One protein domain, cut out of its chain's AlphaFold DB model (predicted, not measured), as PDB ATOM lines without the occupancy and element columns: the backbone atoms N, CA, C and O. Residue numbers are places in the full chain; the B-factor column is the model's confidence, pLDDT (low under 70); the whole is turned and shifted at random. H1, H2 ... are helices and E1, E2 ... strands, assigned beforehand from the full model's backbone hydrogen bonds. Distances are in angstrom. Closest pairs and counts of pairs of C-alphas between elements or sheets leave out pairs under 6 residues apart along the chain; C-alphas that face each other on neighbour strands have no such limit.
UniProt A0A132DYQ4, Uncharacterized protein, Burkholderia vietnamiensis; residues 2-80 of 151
ATOM      1  N   GLU A   2     -19.921  30.978 -40.331       92.62
ATOM      2  CA  GLU A   2     -18.792  30.722 -39.437       92.62
ATOM      3  C   GLU A   2     -17.734  31.803 -39.624       92.62
ATOM      4  O   GLU A   2     -17.474  32.195 -40.761       92.62
ATOM      5  N   TYR A   3     -17.149  32.257 -38.518       93.69
ATOM      6  CA  TYR A   3     -16.068  33.238 -38.503       93.69
ATOM      7  C   TYR A   3     -14.911  32.714 -37.655       93.69
ATOM      8  O   TYR A   3     -15.108  32.346 -36.496       93.69
ATOM      9  N   GLU A   4     -13.725  32.665 -38.250       95.12
ATOM     10  CA  GLU A   4     -12.467  32.227 -37.638       95.12
ATOM     11  C   GLU A   4     -11.849  33.395 -36.849       95.12
ATOM     12  O   GLU A   4     -11.673  34.483 -37.396       95.12
ATOM     13  N   LEU A   5     -11.612  33.208 -35.545       95.31
ATOM     14  CA  LEU A   5     -11.218  34.285 -34.619       95.31
ATOM     15  C   LEU A   5      -9.794  34.145 -34.068       95.31
ATOM     16  O   LEU A   5      -9.337  35.004 -33.318       95.31
ATOM     17  N   GLY A   6      -9.110  33.051 -34.378       94.25
ATOM     18  CA  GLY A   6      -7.850  32.657 -33.764       94.25
ATOM     19  C   GLY A   6      -8.005  31.911 -32.424       94.25
ATOM     20  O   GLY A   6      -9.105  31.726 -31.892       94.25
ATOM     21  N   PRO A   7      -6.889  31.419 -31.860       94.00
ATOM     22  CA  PRO A   7      -6.864  30.699 -30.584       94.00
ATOM     23  C   PRO A   7      -6.962  31.624 -29.361       94.00
ATOM     24  O   PRO A   7      -7.244  31.149 -28.258       94.00
ATOM     25  N   VAL A   8      -6.683  32.917 -29.554       96.88
ATOM     26  CA  VAL A   8      -6.561  33.987 -28.551       96.88
ATOM     27  C   VAL A   8      -6.955  35.333 -29.188       96.88
ATOM     28  O   VAL A   8      -7.018  35.401 -30.417       96.88
ATOM     29  N   PRO A   9      -7.173  36.409 -28.405       97.31
ATOM     30  CA  PRO A   9      -7.314  37.766 -28.931       97.31
ATOM     31  C   PRO A   9      -6.141  38.171 -29.837       97.31
ATOM     32  O   PRO A   9      -4.996  37.826 -29.566       97.31
ATOM     33  N   TYR A  10      -6.401  38.919 -30.909       94.12
ATOM     34  CA  TYR A  10      -5.427  39.088 -31.999       94.12
ATOM     35  C   TYR A  10      -4.142  39.867 -31.641       94.12
ATOM     36  O   TYR A  10      -3.177  39.792 -32.400       94.12
ATOM     37  N   GLU A  11      -4.093  40.606 -30.525       95.19
ATOM     38  CA  GLU A  11      -2.853  41.236 -30.028       95.19
ATOM     39  C   GLU A  11      -2.094  40.370 -29.005       95.19
ATOM     40  O   GLU A  11      -1.063  40.796 -28.481       95.19
ATOM     41  N   GLU A  12      -2.588  39.172 -28.695       94.31
ATOM     42  CA  GLU A  12      -2.031  38.301 -27.663       94.31
ATOM     43  C   GLU A  12      -1.146  37.204 -28.257       94.31
ATOM     44  O   GLU A  12      -1.375  36.687 -29.352       94.31
ATOM     45  N   ALA A  13      -0.131  36.795 -27.497       88.31
ATOM     46  CA  ALA A  13       0.685  35.649 -27.869       88.31
ATOM     47  C   ALA A  13      -0.094  34.339 -27.652       88.31
ATOM     48  O   ALA A  13      -0.634  34.090 -26.569       88.31
ATOM     49  N   CYS A  14      -0.101  33.462 -28.656       87.19
ATOM     50  CA  CYS A  14      -0.658  32.113 -28.562       87.19
ATOM     51  C   CYS A  14       0.396  31.022 -28.704       87.19
ATOM     52  O   CYS A  14       1.476  31.234 -29.257       87.19
ATOM     53  N   GLU A  15       0.040  29.830 -28.226       85.19
ATOM     54  CA  GLU A  15       0.809  28.616 -28.471       85.19
ATOM     55  C   GLU A  15       0.927  28.339 -29.973       85.19
ATOM     56  O   GLU A  15      -0.076  28.217 -30.680       85.19
ATOM     57  N   GLN A  16       2.164  28.215 -30.456       78.12
ATOM     58  CA  GLN A  16       2.459  28.020 -31.871       78.12
ATOM     59  C   GLN A  16       2.787  26.557 -32.159       78.12
ATOM     60  O   GLN A  16       3.760  25.998 -31.639       78.12
ATOM     61  N   VAL A  17       1.988  25.948 -33.032       76.56
ATOM     62  CA  VAL A  17       2.259  24.615 -33.578       76.56
ATOM     63  C   VAL A  17       3.584  24.645 -34.350       76.56
ATOM     64  O   VAL A  17       3.869  25.598 -35.067       76.56
ATOM     65  N   GLY A  18       4.404  23.601 -34.203       68.88
ATOM     66  CA  GLY A  18       5.728  23.524 -34.835       68.88
ATOM     67  C   GLY A  18       6.877  24.093 -34.004       68.88
ATOM     68  O   GLY A  18       8.029  23.997 -34.420       68.88
ATOM     69  N   THR A  19       6.596  24.620 -32.810       74.44
ATOM     70  CA  THR A  19       7.639  24.910 -31.820       74.44
ATOM     71  C   THR A  19       7.979  23.652 -31.005       74.44
ATOM     72  O   THR A  19       7.090  22.831 -30.760       74.44
ATOM     73  N   PRO A  20       9.243  23.468 -30.565       74.06
ATOM     74  CA  PRO A  20       9.636  22.323 -29.733       74.06
ATOM     75  C   PRO A  20       8.837  22.208 -28.429       74.06
ATOM     76  O   PRO A  20       8.644  21.107 -27.922       74.06
ATOM     77  N   ASP A  21       8.350  23.344 -27.929       78.38
ATOM     78  CA  ASP A  21       7.658  23.466 -26.649       78.38
ATOM     79  C   ASP A  21       6.130  23.578 -26.799       78.38
ATOM     80  O   ASP A  21       5.452  23.955 -25.845       78.38
ATOM     81  N   TYR A  22       5.570  23.247 -27.976       83.00
ATOM     82  CA  TYR A  22       4.130  23.369 -28.221       83.00
ATOM     83  C   TYR A  22       3.313  22.582 -27.191       83.00
ATOM     84  O   TYR A  22       3.292  21.344 -27.178       83.00
ATOM     85  N   ASN A  23       2.575  23.309 -26.354       87.50
ATOM     86  CA  ASN A  23       1.765  22.706 -25.312       87.50
ATOM     87  C   ASN A  23       0.299  22.614 -25.756       87.50
ATOM     88  O   ASN A  23      -0.497  23.540 -25.596       87.50
ATOM     89  N   VAL A  24      -0.087  21.436 -26.257       89.75
ATOM     90  CA  VAL A  24      -1.465  21.126 -26.690       89.75
ATOM     91  C   VAL A  24      -2.502  21.404 -25.592       89.75
ATOM     92  O   VAL A  24      -3.615  21.853 -25.883       89.75
ATOM     93  N   SER A  25      -2.173  21.123 -24.329       90.44
ATOM     94  CA  SER A  25      -3.081  21.361 -23.201       90.44
ATOM     95  C   SER A  25      -3.290  22.856 -22.966       90.44
ATOM     96  O   SER A  25      -4.431  23.287 -22.786       90.44
ATOM     97  N   ARG A  26      -2.215  23.645 -23.058       91.50
ATOM     98  CA  ARG A  26      -2.250  25.106 -22.952       91.50
ATOM     99  C   ARG A  26      -3.008  25.740 -24.116       91.50
ATOM    100  O   ARG A  26      -3.895  26.548 -23.867       91.50
ATOM    101  N   ALA A  27      -2.772  25.305 -25.354       92.88
ATOM    102  CA  ALA A  27      -3.498  25.786 -26.537       92.88
ATOM    103  C   ALA A  27      -5.019  25.562 -26.414       92.88
ATOM    104  O   ALA A  27      -5.836  26.450 -26.666       92.88
ATOM    105  N   ARG A  28      -5.424  24.375 -25.938       93.88
ATOM    106  CA  ARG A  28      -6.835  24.067 -25.652       93.88
ATOM    107  C   ARG A  28      -7.418  24.949 -24.554       93.88
ATOM    108  O   ARG A  28      -8.611  25.256 -24.627       93.88
ATOM    109  N   HIS A  29      -6.614  25.288 -23.547       94.38
ATOM    110  CA  HIS A  29      -7.022  26.135 -22.434       94.38
ATOM    111  C   HIS A  29      -7.159  27.602 -22.861       94.38
ATOM    112  O   HIS A  29      -8.186  28.205 -22.568       94.38
ATOM    113  N   GLN A  30      -6.219  28.123 -23.655       95.94
ATOM    114  CA  GLN A  30      -6.298  29.442 -24.296       95.94
ATOM    115  C   GLN A  30      -7.610  29.618 -25.071       95.94
ATOM    116  O   GLN A  30      -8.367  30.544 -24.785       95.94
ATOM    117  N   CYS A  31      -7.954  28.662 -25.944       97.31
ATOM    118  CA  CYS A  31      -9.231  28.688 -26.666       97.31
ATOM    119  C   CYS A  31     -10.439  28.707 -25.713       97.31
ATOM    120  O   CYS A  31     -11.419  29.401 -25.962       97.31
ATOM    121  N   ALA A  32     -10.393  27.937 -24.620       96.38
ATOM    122  CA  ALA A  32     -11.487  27.896 -23.653       96.38
ATOM    123  C   ALA A  32     -11.646  29.231 -22.903       96.38
ATOM    124  O   ALA A  32     -12.775  29.663 -22.680       96.38
ATOM    125  N   MET A  33     -10.546  29.899 -22.550       96.81
ATOM    126  CA  MET A  33     -10.590  31.218 -21.909       96.81
ATOM    127  C   MET A  33     -11.079  32.288 -22.885       96.81
ATOM    128  O   MET A  33     -11.899  33.127 -22.513       96.81
ATOM    129  N   PHE A  34     -10.676  32.197 -24.155       97.94
ATOM    130  CA  PHE A  34     -11.141  33.119 -25.186       97.94
ATOM    131  C   PHE A  34     -12.634  32.970 -25.464       97.94
ATOM    132  O   PHE A  34     -13.348  33.969 -25.465       97.94
ATOM    133  N   ILE A  35     -13.138  31.736 -25.566       96.75
ATOM    134  CA  ILE A  35     -14.583  31.463 -25.643       96.75
ATOM    135  C   ILE A  35     -15.313  32.105 -24.462       96.75
ATOM    136  O   ILE A  35     -16.299  32.806 -24.667       96.75
ATOM    137  N   ARG A  36     -14.819  31.937 -23.229       95.31
ATOM    138  CA  ARG A  36     -15.459  32.517 -22.037       95.31
ATOM    139  C   ARG A  36     -15.434  34.046 -22.033       95.31
ATOM    140  O   ARG A  36     -16.393  34.650 -21.557       95.31
ATOM    141  N   GLN A  37     -14.378  34.670 -22.553       96.62
ATOM    142  CA  GLN A  37     -14.311  36.121 -22.728       96.62
ATOM    143  C   GLN A  37     -15.295  36.610 -23.789       96.62
ATOM    144  O   GLN A  37     -16.077  37.521 -23.522       96.62
ATOM    145  N   LEU A  38     -15.325  35.973 -24.958       95.50
ATOM    146  CA  LEU A  38     -16.297  36.274 -26.012       95.50
ATOM    147  C   LEU A  38     -17.726  36.115 -25.482       95.50
ATOM    148  O   LEU A  38     -18.571  36.988 -25.645       95.50
ATOM    149  N   GLU A  39     -17.978  35.057 -24.724       92.94
ATOM    150  CA  GLU A  39     -19.252  34.831 -24.058       92.94
ATOM    151  C   GLU A  39     -19.658  35.934 -23.075       92.94
ATOM    152  O   GLU A  39     -20.862  36.083 -22.857       92.94
ATOM    153  N   ARG A  40     -18.707  36.661 -22.466       92.31
ATOM    154  CA  ARG A  40     -18.960  37.844 -21.622       92.31
ATOM    155  C   ARG A  40     -19.236  39.080 -22.474       92.31
ATOM    156  O   ARG A  40     -20.226  39.759 -22.217       92.31
ATOM    157  N   VAL A  41     -18.415  39.321 -23.497       92.25
ATOM    158  CA  VAL A  41     -18.546  40.455 -24.433       92.25
ATOM    159  C   VAL A  41     -19.898  40.426 -25.147       92.25
ATOM    160  O   VAL A  41     -20.612  41.425 -25.180       92.25
ATOM    161  N   PHE A  42     -20.295  39.257 -25.647       89.81
ATOM    162  CA  PHE A  42     -21.534  39.061 -26.398       89.81
ATOM    163  C   PHE A  42     -22.701  38.569 -25.515       89.81
ATOM    164  O   PHE A  42     -23.784  38.283 -26.028       89.81
ATOM    165  N   ARG A  43     -22.527  38.495 -24.178       76.06
ATOM    166  CA  ARG A  43     -23.568  38.042 -23.228       76.06
ATOM    167  C   ARG A  43     -24.908  38.773 -23.383       76.06
ATOM    168  O   ARG A  43     -25.923  38.082 -23.360       76.06
ATOM    169  N   PRO A  44     -24.953  40.112 -23.541       64.88
ATOM    170  CA  PRO A  44     -26.224  40.825 -23.670       64.88
ATOM    171  C   PRO A  44     -26.957  40.508 -24.974       64.88
ATOM    172  O   PRO A  44     -28.167  40.691 -25.051       64.88
ATOM    173  N   ALA A  45     -26.222  40.056 -25.995       59.50
ATOM    174  CA  ALA A  45     -26.760  39.838 -27.323       59.50
ATOM    175  C   ALA A  45     -27.342  38.438 -27.511       59.50
ATOM    176  O   ALA A  45     -28.201  38.334 -28.371       59.50
ATOM    177  N   ARG A  46     -26.914  37.420 -26.731       63.34
ATOM    178  CA  ARG A  46     -27.171  35.969 -26.922       63.34
ATOM    179  C   ARG A  46     -28.564  35.638 -27.482       63.34
ATOM    180  O   ARG A  46     -29.467  35.322 -26.703       63.34
ATOM    181  N   PRO A  47     -28.744  35.606 -28.812       59.41
ATOM    182  CA  PRO A  47     -29.853  34.884 -29.387       59.41
ATOM    183  C   PRO A  47     -29.413  33.410 -29.423       59.41
ATOM    184  O   PRO A  47     -28.217  33.104 -29.373       59.41
ATOM    185  N   ASP A  48     -30.339  32.467 -29.575       69.19
ATOM    186  CA  ASP A  48     -29.995  31.049 -29.803       69.19
ATOM    187  C   ASP A  48     -29.135  30.830 -31.077       69.19
ATOM    188  O   ASP A  48     -28.749  29.710 -31.410       69.19
ATOM    189  N   SER A  49     -28.840  31.906 -31.808       82.75
ATOM    190  CA  SER A  49     -28.096  31.957 -33.053       82.75
ATOM    191  C   SER A  49     -26.589  32.197 -32.904       82.75
ATOM    192  O   SER A  49     -25.884  31.907 -33.864       82.75
ATOM    193  N   LEU A  50     -26.067  32.679 -31.765       90.19
ATOM    194  CA  LEU A  50     -24.625  32.933 -31.596       90.19
ATOM    195  C   LEU A  50     -23.990  31.957 -30.602       90.19
ATOM    196  O   LEU A  50     -24.324  31.941 -29.417       90.19
ATOM    197  N   SER A  51     -23.009  31.188 -31.068       91.88
ATOM    198  CA  SER A  51     -22.183  30.329 -30.213       91.88
ATOM    199  C   SER A  51     -20.711  30.404 -30.594       91.88
ATOM    200  O   SER A  51     -20.366  30.645 -31.747       91.88
ATOM    201  N   PHE A  52     -19.831  30.183 -29.622       94.69
ATOM    202  CA  PHE A  52     -18.389  30.119 -29.840       94.69
ATOM    203  C   PHE A  52     -17.915  28.700 -29.565       94.69
ATOM    204  O   PHE A  52     -18.187  28.135 -28.504       94.69
ATOM    205  N   VAL A  53     -17.210  28.111 -30.524       95.69
ATOM    206  CA  VAL A  53     -16.729  26.732 -30.427       95.69
ATOM    207  C   VAL A  53     -15.241  26.667 -30.705       95.69
ATOM    208  O   VAL A  53     -14.703  27.446 -31.484       95.69
ATOM    209  N   ARG A  54     -14.566  25.691 -30.099       97.19
ATOM    210  CA  ARG A  54     -13.191  25.357 -30.468       97.19
ATOM    211  C   ARG A  54     -13.210  24.343 -31.604       97.19
ATOM    212  O   ARG A  54     -13.758  23.252 -31.430       97.19
ATOM    213  N   LYS A  55     -12.546  24.654 -32.712       96.00
ATOM    214  CA  LYS A  55     -12.251  23.699 -33.786       96.00
ATOM    215  C   LYS A  55     -10.799  23.241 -33.720       96.00
ATOM    216  O   LYS A  55      -9.954  23.880 -33.095       96.00
ATOM    217  N   SER A  56     -10.536  22.080 -34.307       93.06
ATOM    218  CA  SER A  56      -9.206  21.482 -34.387       93.06
ATOM    219  C   SER A  56      -8.854  21.203 -35.837       93.06
ATOM    220  O   SER A  56      -9.635  20.553 -36.536       93.06
ATOM    221  N   PHE A  57      -7.668  21.624 -36.249       88.06
ATOM    222  CA  PHE A  57      -7.178  21.502 -37.611       88.06
ATOM    223  C   PHE A  57      -5.908  20.643 -37.612       88.06
ATOM    224  O   PHE A  57      -4.945  20.966 -36.907       88.06
ATOM    225  N   PRO A  58      -5.892  19.514 -38.342       86.12
ATOM    226  CA  PRO A  58      -4.680  18.726 -38.516       86.12
ATOM    227  C   PRO A  58      -3.621  19.544 -39.262       86.12
ATOM    228  O   PRO A  58      -3.897  20.078 -40.332       86.12
ATOM    229  N   HIS A  59      -2.411  19.605 -38.714       79.31
ATOM    230  CA  HIS A  59      -1.241  20.216 -39.335       79.31
ATOM    231  C   HIS A  59      -0.073  19.221 -39.322       79.31
ATOM    232  O   HIS A  59      -0.025  18.313 -38.489       79.31
ATOM    233  N   GLU A  60       0.899  19.402 -40.219       74.69
ATOM    234  CA  GLU A  60       2.086  18.530 -40.319       74.69
ATOM    235  C   GLU A  60       2.893  18.453 -39.011       74.69
ATOM    236  O   GLU A  60       3.531  17.441 -38.730       74.69
ATOM    237  N   PHE A  61       2.812  19.496 -38.181       74.62
ATOM    238  CA  PHE A  61       3.539  19.614 -36.916       74.62
ATOM    239  C   PHE A  61       2.658  19.414 -35.671       74.62
ATOM    240  O   PHE A  61       3.082  19.718 -34.557       74.62
ATOM    241  N   GLY A  62       1.428  18.922 -35.844       81.69
ATOM    242  CA  GLY A  62       0.489  18.655 -34.754       81.69
ATOM    243  C   GLY A  62      -0.909  19.208 -35.014       81.69
ATOM    244  O   GLY A  62      -1.234  19.674 -36.099       81.69
ATOM    245  N   THR A  63      -1.778  19.138 -34.009       86.12
ATOM    246  CA  THR A  63      -3.131  19.700 -34.106       86.12
ATOM    247  C   THR A  63      -3.124  21.164 -33.688       86.12
ATOM    248  O   THR A  63      -2.793  21.473 -32.540       86.12
ATOM    249  N   TYR A  64      -3.532  22.038 -34.603       88.81
ATOM    250  CA  TYR A  64      -3.824  23.442 -34.336       88.81
ATOM    251  C   TYR A  64      -5.263  23.593 -33.826       88.81
ATOM    252  O   TYR A  64      -6.147  22.827 -34.220       88.81
ATOM    253  N   PHE A  65      -5.501  24.548 -32.931       93.12
ATOM    254  CA  PHE A  65      -6.829  24.837 -32.388       93.12
ATOM    255  C   PHE A  65      -7.166  26.300 -32.601       93.12
ATOM    256  O   PHE A  65      -6.290  27.150 -32.509       93.12
ATOM    257  N   GLU A  66      -8.443  26.578 -32.820       94.44
ATOM    258  CA  GLU A  66      -8.933  27.933 -33.035       94.44
ATOM    259  C   GLU A  66     -10.369  28.073 -32.534       94.44
ATOM    260  O   GLU A  66     -11.126  27.093 -32.489       94.44
ATOM    261  N   VAL A  67     -10.731  29.289 -32.127       97.19
ATOM    262  CA  VAL A  67     -12.100  29.650 -31.775       97.19
ATOM    263  C   VAL A  67     -12.840  30.116 -33.024       97.19
ATOM    264  O   VAL A  67     -12.361  30.958 -33.776       97.19
ATOM    265  N   VAL A  68     -14.035  29.569 -33.220       96.50
ATOM    266  CA  VAL A  68     -14.928  29.903 -34.327       96.50
ATOM    267  C   VAL A  68     -16.254  30.392 -33.763       96.50
ATOM    268  O   VAL A  68     -16.864  29.715 -32.930       96.50
ATOM    269  N   ALA A  69     -16.712  31.552 -34.229       94.19
ATOM    270  CA  ALA A  69     -18.077  32.011 -33.999       94.19
ATOM    271  C   ALA A  69     -19.018  31.348 -35.007       94.19
ATOM    272  O   ALA A  69     -18.824  31.453 -36.218       94.19
ATOM    273  N   ILE A  70     -20.051  30.680 -34.505       92.75
ATOM    274  CA  ILE A  70     -21.168  30.158 -35.284       92.75
ATOM    275  C   ILE A  70     -22.328  31.130 -35.098       92.75
ATOM    276  O   ILE A  70     -22.845  31.274 -33.992       92.75
ATOM    277  N   VAL A  71     -22.710  31.775 -36.194       89.88
ATOM    278  CA  VAL A  71     -23.716  32.839 -36.258       89.88
ATOM    279  C   VAL A  71     -24.914  32.328 -37.052       89.88
ATOM    280  O   VAL A  71     -24.750  31.794 -38.157       89.88
ATOM    281  N   GLY A  72     -26.120  32.459 -36.516       85.44
ATOM    282  CA  GLY A  72     -27.338  32.059 -37.208       85.44
ATOM    283  C   GLY A  72     -27.627  32.989 -38.379       85.44
ATOM    284  O   GLY A  72     -26.988  34.021 -38.575       85.44
ATOM    285  N   HIS A  73     -28.567  32.589 -39.227       73.88
ATOM    286  CA  HIS A  73     -28.955  33.430 -40.349       73.88
ATOM    287  C   HIS A  73     -29.643  34.700 -39.824       73.88
ATOM    288  O   HIS A  73     -30.600  34.587 -39.066       73.88
ATOM    289  N   ASP A  74     -29.156  35.872 -40.245       65.19
ATOM    290  CA  ASP A  74     -29.775  37.187 -40.003       65.19
ATOM    291  C   ASP A  74     -29.815  37.673 -38.536       65.19
ATOM    292  O   ASP A  74     -30.705  38.425 -38.150       65.19
ATOM    293  N   ASP A  75     -28.863  37.261 -37.689       67.31
ATOM    294  CA  ASP A  75     -28.938  37.600 -36.259       67.31
ATOM    295  C   ASP A  75     -28.385  38.980 -35.863       67.31
ATOM    296  O   ASP A  75     -28.704  39.464 -34.778       67.31
ATOM    297  N   GLY A  76     -27.561  39.615 -36.713       73.50
ATOM    298  CA  GLY A  76     -26.932  40.926 -36.465       73.50
ATOM    299  C   GLY A  76     -26.156  41.052 -35.142       73.50
ATOM    300  O   GLY A  76     -25.725  42.147 -34.782       73.50
ATOM    301  N   SER A  77     -26.000  39.952 -34.406       77.00
ATOM    302  CA  SER A  77     -25.578  39.909 -33.003       77.00
ATOM    303  C   SER A  77     -24.066  39.770 -32.870       77.00
ATOM    304  O   SER A  77     -23.485  40.127 -31.843       77.00
ATOM    305  N   PHE A  78     -23.427  39.283 -33.934       88.12
ATOM    306  CA  PHE A  78     -21.988  39.157 -34.051       88.12
ATOM    307  C   PHE A  78     -21.403  40.272 -34.921       88.12
ATOM    308  O   PHE A  78     -21.856  40.525 -36.037       88.12
ATOM    309  N   SER A  79     -20.348  40.907 -34.416       89.56
ATOM    310  CA  SER A  79     -19.514  41.843 -35.163       89.56
ATOM    311  C   SER A  79     -18.055  41.507 -34.899       89.56
ATOM    312  O   SER A  79     -17.629  41.514 -33.745       89.56
ATOM    313  N   GLU A  80     -17.276  41.270 -35.957       90.25
ATOM    314  CA  GLU A  80     -15.829  41.038 -35.840       90.25
ATOM    315  C   GLU A  80     -15.121  42.204 -35.139       90.25
ATOM    316  O   GLU A  80     -14.216  41.996 -34.344       90.25
TER     317      GLU A  80
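What this domain is: This is residues 2 to 80 of the 151 residues of an uncharacterized protein of Burkholderia vietnamiensis (UniProt A0A132DYQ4). Look first for a long, narrow hairpin of two strands, E2 and E3, with one helix, H1, lying lengthwise over one face of it; the short strand E1 sits beside E3 and completes a small sheet. The whole is a rod, with H1 and the hairpin both running along its length, and a long loop, residues 5 to 23, leads from E1 to H1. The printed part has 79 residues with one named helix and three named strands, in the order E1, H1, E2, E3; the sheet's order is E1, E3, E2, all antiparallel, and the class is mixed, helices and strands. It is only just compact, close to loose, with a radius of gyration of the C-alphas of 13.5 A, and its C-alphas span 42 by 21 by 19 A.

How they stand to each other: Begin with E3, residues 62 to 71, the inner strand of the sheet. Its antiparallel neighbour E2, residues 50 to 59, forms a hairpin with it at 157 degrees between their directions; look for N 55 and O 66 at 2.8 A and N 70 and O 51 at 2.8 A, within hydrogen-bond range. The other neighbour of E3 is the edge strand E1, residues 2 to 4, antiparallel at 135 degrees, with N 3 and O 69 within hydrogen-bond range at 3.0 A. H1, residues 24 to 41, is on the sheet at a height over the sheet of 9.1 A. It lies over E3 and E2 and runs along the strands, at 10 degrees to E3 on the local plane. The closest C-alphas of H1 and E3 are those of Cys 31 and Val 67, 5.9 A apart; those of H1 and E2 are Ile 35 and Phe 52, 5.8 A apart. In H1 every O i to N i+4 pair is within hydrogen-bond range. E1, H1 and E2 make a split strand-helix-strand unit, two strands running the same way with a helix between them in the chain and E3 between them in the sheet; its crossover is right-handed. Sheet and helix form two layers, the helix on one face of the sheet.

Where its parts are: Find C-alpha 62 at (0.489, 18.655, -34.754); from there E3 runs 28.1 A to C-alpha 71 at (-23.716, 32.839, -36.258). E2 runs 27.7 A from Leu 50 to His 59. H1 starts at C-alpha 24, (-1.465, 21.126, -26.690), and covers 25.9 A to Val 41. E1, Glu 2 to Glu 4, measures 6.7 A.

The domain as a whole: The two C-alphas farthest apart are those of Pro 20 and Asp 74, at 43.4 A. The printed part has no cut. The link from E1 to H1 is long, 19 residues; that from H1 to E2 is short, and that from E2 to E3 is tight. The mean pLDDT of the printed part is 87.0; look for values under 70 at residue 18, residues 44 to 48 and residues 74 to 75.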